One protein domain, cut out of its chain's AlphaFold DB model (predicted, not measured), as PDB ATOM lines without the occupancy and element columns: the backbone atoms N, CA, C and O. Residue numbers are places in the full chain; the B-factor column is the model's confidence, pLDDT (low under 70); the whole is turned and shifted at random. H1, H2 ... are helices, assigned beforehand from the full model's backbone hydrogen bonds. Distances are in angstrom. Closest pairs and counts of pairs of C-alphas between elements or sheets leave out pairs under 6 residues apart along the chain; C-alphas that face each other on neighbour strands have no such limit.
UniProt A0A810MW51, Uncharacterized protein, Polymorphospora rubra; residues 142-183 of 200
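Overview. This is residues 142 to 183 of the 200 residues of an uncharacterized protein of Polymorphospora rubra (UniProt A0A810MW51). Helix H2 forms the middle of a drawn-out string of three short helices, with H1 and the loop of residues 150 to 158 making a small head near its first end, and H3 on an arm leading away from its other end. The arm, residues 166 to 183, sticks out free and makes much of the length. The printed part has 42 residues, with three named helices in the order H1, H2, H3 and no named strand, and its class is all helix. It is extended, with a radius of gyration of the C-alphas of 15.2 A, and only just elongated, with spans of 43 by 22 by 14 A.

Along the chain. H2 and H3 are the longest helices by residues, with 10 each. H2 holds residues 159 to 168 and measures 14.2 A from first to last C-alpha; C-alpha 159 is at (-10.357, 19.559, 18.617). H1 holds residues 142 to 149, measures 10.2 A, and begins with C-alpha 142 at (-24.713, 28.046, 9.837). H3 holds residues 173 to 182, measures 14.3 A, and ends with C-alpha 182 at (-32.970, 9.939, 41.326).

Arrangement. H2 touches no helix, but is near H1. H1 and H2 are close but not clearly touching, with 1 pair of C-alphas within 8 A, those of Leu 149 and Ala 161, 6.5 A apart. Their lines stand at a steep tilt of 69 degrees, only just short of about perpendicular, and they run opposite ways. Their centres are 14.9 A apart. H2 and H3 are apart, though they follow each other in the chain. H1 and H3 are apart too. In the backbones of H1, H2 and H3 every O i to N i+4 pair is within hydrogen-bond range.

Size, cuts and confidence. The two C-alphas farthest apart are those of Ser 152 and Glu 181, at 43.2 A, and the first and last printed C-alphas, of Ala 142 and Leu 183, are 37.4 A apart. The printed part has no cut. The link from H2 to H3 is tight, with 4 residues between them, and the link from H1 to H2 is short, with 9. Residues 166 to 183 stand free, of which 166 to 168 belong to H2 and 173 to 182 to H3. The mean pLDDT of the printed part is 87.9, with 78 for H1, 92 for H2 and 96 for H3, and no printed residue is under 70.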
ATOM      1  N   ALA A 142     -24.688  29.259   9.020       75.06
ATOM      2  CA  ALA A 142     -24.713  28.046   9.837       75.06
ATOM      3  C   ALA A 142     -24.025  26.867   9.130       75.06
ATOM      4  O   ALA A 142     -23.160  26.229   9.728       75.06
ATOM      5  N   GLU A 143     -24.308  26.621   7.846       74.12
ATOM      6  CA  GLU A 143     -23.608  25.628   7.019       74.12
ATOM      7  C   GLU A 143     -22.097  25.892   6.966       74.12
ATOM      8  O   GLU A 143     -21.284  24.971   7.086       74.12
ATOM      9  N   ARG A 144     -21.695  27.157   6.785       76.50
ATOM     10  CA  ARG A 144     -20.280  27.548   6.730       76.50
ATOM     11  C   ARG A 144     -19.602  27.395   8.098       76.50
ATOM     12  O   ARG A 144     -18.454  26.953   8.153       76.50
ATOM     13  N   GLY A 145     -20.319  27.664   9.190       78.56
ATOM     14  CA  GLY A 145     -19.894  27.387  10.564       78.56
ATOM     15  C   GLY A 145     -19.746  25.889  10.856       78.56
ATOM     16  O   GLY A 145     -18.730  25.471  11.413       78.56
ATOM     17  N   LEU A 146     -20.691  25.063  10.400       78.00
ATOM     18  CA  LEU A 146     -20.650  23.597  10.494       78.00
ATOM     19  C   LEU A 146     -19.469  22.996   9.720       78.00
ATOM     20  O   LEU A 146     -18.818  22.075  10.209       78.00
ATOM     21  N   ARG A 147     -19.113  23.560   8.561       78.81
ATOM     22  CA  ARG A 147     -17.896  23.179   7.816       78.81
ATOM     23  C   ARG A 147     -16.598  23.618   8.502       78.81
ATOM     24  O   ARG A 147     -15.561  23.020   8.252       78.81
ATOM     25  N   GLY A 148     -16.638  24.633   9.368       78.25
ATOM     26  CA  GLY A 148     -15.530  24.960  10.273       78.25
ATOM     27  C   GLY A 148     -15.463  24.036  11.496       78.25
ATOM     28  O   GLY A 148     -14.385  23.795  12.038       78.25
ATOM     29  N   LEU A 149     -16.611  23.507  11.931       82.38
ATOM     30  CA  LEU A 149     -16.747  22.567  13.045       82.38
ATOM     31  C   LEU A 149     -16.266  21.153  12.678       82.38
ATOM     32  O   LEU A 149     -15.546  20.541  13.465       82.38
ATOM     33  N   ILE A 150     -16.626  20.659  11.493       83.44
ATOM     34  CA  ILE A 150     -16.274  19.324  10.990       83.44
ATOM     35  C   ILE A 150     -14.916  19.385  10.278       83.44
ATOM     36  O   ILE A 150     -14.768  20.047   9.253       83.44
ATOM     37  N   GLY A 151     -13.907  18.696  10.817       79.12
ATOM     38  CA  GLY A 151     -12.579  18.631  10.200       79.12
ATOM     39  C   GLY A 151     -12.555  17.709   8.976       79.12
ATOM     40  O   GLY A 151     -13.230  16.687   8.953       79.12
ATOM     41  N   SER A 152     -11.714  18.006   7.981       73.88
ATOM     42  CA  SER A 152     -11.546  17.184   6.767       73.88
ATOM     43  C   SER A 152     -10.710  15.904   6.973       73.88
ATOM     44  O   SER A 152     -10.125  15.389   6.022       73.88
ATOM     45  N   GLY A 153     -10.579  15.437   8.216       73.25
ATOM     46  CA  GLY A 153      -9.828  14.236   8.590       73.25
ATOM     47  C   GLY A 153     -10.752  13.124   9.083       73.25
ATOM     48  O   GLY A 153     -11.968  13.204   8.962       73.25
ATOM     49  N   THR A 154     -10.187  12.095   9.714       74.44
ATOM     50  CA  THR A 154     -10.953  10.966  10.284       74.44
ATOM     51  C   THR A 154     -11.802  11.329  11.512       74.44
ATOM     52  O   THR A 154     -12.534  10.483  12.018       74.44
ATOM     53  N   SER A 155     -11.713  12.565  12.014       73.50
ATOM     54  CA  SER A 155     -12.431  13.028  13.204       73.50
ATOM     55  C   SER A 155     -13.591  13.946  12.818       73.50
ATOM     56  O   SER A 155     -13.383  14.979  12.186       73.50
ATOM     57  N   GLN A 156     -14.808  13.578  13.231       82.56
ATOM     58  CA  GLN A 156     -16.055  14.266  12.864       82.56
ATOM     59  C   GLN A 156     -16.154  15.712  13.379       82.56
ATOM     60  O   GLN A 156     -16.949  16.485  12.859       82.56
ATOM     61  N   VAL A 157     -15.365  16.094  14.386       87.69
ATOM     62  CA  VAL A 157     -15.328  17.455  14.945       87.69
ATOM     63  C   VAL A 157     -13.890  17.902  15.183       87.69
ATOM     64  O   VAL A 157     -13.027  17.106  15.550       87.69
ATOM     65  N   ASN A 158     -13.617  19.192  14.993       88.75
ATOM     66  CA  ASN A 158     -12.307  19.763  15.281       88.75
ATOM     67  C   ASN A 158     -12.033  19.789  16.803       88.75
ATOM     68  O   ASN A 158     -12.949  19.934  17.617       88.75
ATOM     69  N   VAL A 159     -10.760  19.687  17.200       89.44
ATOM     70  CA  VAL A 159     -10.357  19.559  18.617       89.44
ATOM     71  C   VAL A 159     -10.821  20.745  19.472       89.44
ATOM     72  O   VAL A 159     -11.306  20.555  20.586       89.44
ATOM     73  N   ARG A 160     -10.717  21.978  18.959       89.81
ATOM     74  CA  ARG A 160     -11.080  23.194  19.706       89.81
ATOM     75  C   ARG A 160     -12.576  23.245  20.014       89.81
ATOM     76  O   ARG A 160     -12.969  23.660  21.102       89.81
ATOM     77  N   ALA A 161     -13.403  22.817  19.069       89.75
ATOM     78  CA  ALA A 161     -14.840  22.745  19.242       89.75
ATOM     79  C   ALA A 161     -15.266  21.530  20.070       89.75
ATOM     80  O   ALA A 161     -16.193  21.661  20.860       89.75
ATOM     81  N   ALA A 162     -14.560  20.398  19.988       91.06
ATOM     82  CA  ALA A 162     -14.771  19.266  20.890       91.06
ATOM     83  C   ALA A 162     -14.520  19.655  22.360       91.06
ATOM     84  O   ALA A 162     -15.306  19.297  23.235       91.06
ATOM     85  N   LEU A 163     -13.471  20.439  22.639       94.56
ATOM     86  CA  LEU A 163     -13.233  21.004  23.973       94.56
ATOM     87  C   LEU A 163     -14.343  21.984  24.381       94.56
ATOM     88  O   LEU A 163     -14.908  21.844  25.461       94.56
ATOM     89  N   ARG A 164     -14.740  22.905  23.492       91.56
ATOM     90  CA  ARG A 164     -15.835  23.851  23.771       91.56
ATOM     91  C   ARG A 164     -17.179  23.156  24.020       91.56
ATOM     92  O   ARG A 164     -17.940  23.608  24.866       91.56
ATOM     93  N   ALA A 165     -17.461  22.064  23.311       92.31
ATOM     94  CA  ALA A 165     -18.647  21.242  23.518       92.31
ATOM     95  C   ALA A 165     -18.611  20.558  24.891       92.31
ATOM     96  O   ALA A 165     -19.601  20.610  25.607       92.31
ATOM     97  N   ARG A 166     -17.459  20.011  25.315       93.50
ATOM     98  CA  ARG A 166     -17.292  19.473  26.680       93.50
ATOM     99  C   ARG A 166     -17.546  20.523  27.758       93.50
ATOM    100  O   ARG A 166     -18.165  20.198  28.763       93.50
ATOM    101  N   ASP A 167     -17.091  21.758  27.553       93.75
ATOM    102  CA  ASP A 167     -17.335  22.851  28.499       93.75
ATOM    103  C   ASP A 167     -18.805  23.302  28.516       93.75
ATOM    104  O   ASP A 167     -19.338  23.572  29.588       93.75
ATOM    105  N   ALA A 168     -19.479  23.317  27.361       93.81
ATOM    106  CA  ALA A 168     -20.912  23.605  27.259       93.81
ATOM    107  C   ALA A 168     -21.804  22.478  27.818       93.81
ATOM    108  O   ALA A 168     -22.905  22.746  28.282       93.81
ATOM    109  N   SER A 169     -21.332  21.228  27.789       95.00
ATOM    110  CA  SER A 169     -22.016  20.048  28.335       95.00
ATOM    111  C   SER A 169     -21.599  19.699  29.769       95.00
ATOM    112  O   SER A 169     -21.826  18.570  30.208       95.00
ATOM    113  N   ARG A 170     -20.973  20.621  30.517       95.81
ATOM    114  CA  ARG A 170     -20.735  20.411  31.953       95.81
ATOM    115  C   ARG A 170     -22.080  20.411  32.696       95.81
ATOM    116  O   ARG A 170     -22.804  21.396  32.566       95.81
ATOM    117  N   PRO A 171     -22.400  19.369  33.488       96.12
ATOM    118  CA  PRO A 171     -23.602  19.359  34.315       96.12
ATOM    119  C   PRO A 171     -23.648  20.562  35.258       96.12
ATOM    120  O   PRO A 171     -22.629  20.949  35.840       96.12
ATOM    121  N   THR A 172     -24.830  21.144  35.413       96.44
ATOM    122  CA  THR A 172     -25.092  22.214  36.375       96.44
ATOM    123  C   THR A 172     -25.258  21.650  37.789       96.44
ATOM    124  O   THR A 172     -25.442  20.449  37.991       96.44
ATOM    125  N   ALA A 173     -25.232  22.520  38.800       96.56
ATOM    126  CA  ALA A 173     -25.507  22.112  40.179       96.56
ATOM    127  C   ALA A 173     -26.929  21.540  40.361       96.56
ATOM    128  O   ALA A 173     -27.119  20.650  41.187       96.56
ATOM    129  N   ALA A 174     -27.905  22.005  39.570       96.38
ATOM    130  CA  ALA A 174     -29.267  21.474  39.584       96.38
ATOM    131  C   ALA A 174     -29.320  20.044  39.021       96.38
ATOM    132  O   ALA A 174     -29.913  19.173  39.649       96.38
ATOM    133  N   ASP A 175     -28.618  19.778  37.912       96.25
ATOM    134  CA  ASP A 175     -28.520  18.429  37.330       96.25
ATOM    135  C   ASP A 175     -27.867  17.438  38.308       96.25
ATOM    136  O   ASP A 175     -28.251  16.272  38.375       96.25
ATOM    137  N   LEU A 176     -26.884  17.899  39.094       96.00
ATOM    138  CA  LEU A 176     -26.227  17.089  40.123       96.00
ATOM    139  C   LEU A 176     -27.140  16.805  41.326       96.00
ATOM    140  O   LEU A 176     -27.136  15.680  41.823       96.00
ATOM    141  N   ALA A 177     -27.932  17.784  41.776       96.19
ATOM    142  CA  ALA A 177     -28.919  17.587  42.839       96.19
ATOM    143  C   ALA A 177     -30.026  16.611  42.398       96.19
ATOM    144  O   ALA A 177     -30.303  15.630  43.086       96.19
ATOM    145  N   GLU A 178     -30.571  16.809  41.196       95.94
ATOM    146  CA  GLU A 178     -31.533  15.901  40.568       95.94
ATOM    147  C   GLU A 178     -30.976  14.469  40.443       95.94
ATOM    148  O   GLU A 178     -31.656  13.491  40.767       95.94
ATOM    149  N   ALA A 179     -29.723  14.330  40.003       95.88
ATOM    150  CA  ALA A 179     -29.057  13.038  39.905       95.88
ATOM    151  C   ALA A 179     -28.870  12.369  41.278       95.88
ATOM    152  O   ALA A 179     -29.028  11.153  41.377       95.88
ATOM    153  N   GLN A 180     -28.574  13.133  42.335       93.38
ATOM    154  CA  GLN A 180     -28.440  12.614  43.699       93.38
ATOM    155  C   GLN A 180     -29.766  12.064  44.248       93.38
ATOM    156  O   GLN A 180     -29.759  11.052  44.946       93.38
ATOM    157  N   GLU A 181     -30.894  12.698  43.926       95.31
ATOM    158  CA  GLU A 181     -32.225  12.234  44.338       95.31
ATOM    159  C   GLU A 181     -32.698  11.007  43.544       95.31
ATOM    160  O   GLU A 181     -33.346  10.120  44.101       95.31
ATOM    161  N   ARG A 182     -32.392  10.944  42.239       95.38
ATOM    162  CA  ARG A 182     -32.970   9.939  41.326       95.38
ATOM    163  C   ARG A 182     -32.086   8.721  41.047       95.38
ATOM    164  O   ARG A 182     -32.622   7.675  40.680       95.38
ATOM    165  N   LEU A 183     -30.756   8.814  41.168       94.62
ATOM    166  CA  LEU A 183     -29.841   7.730  40.777       94.62
ATOM    167  C   LEU A 183     -29.381   6.876  41.966       94.62
ATOM    168  O   LEU A 183     -28.608   7.305  42.819       94.62
TER     169      LEU A 183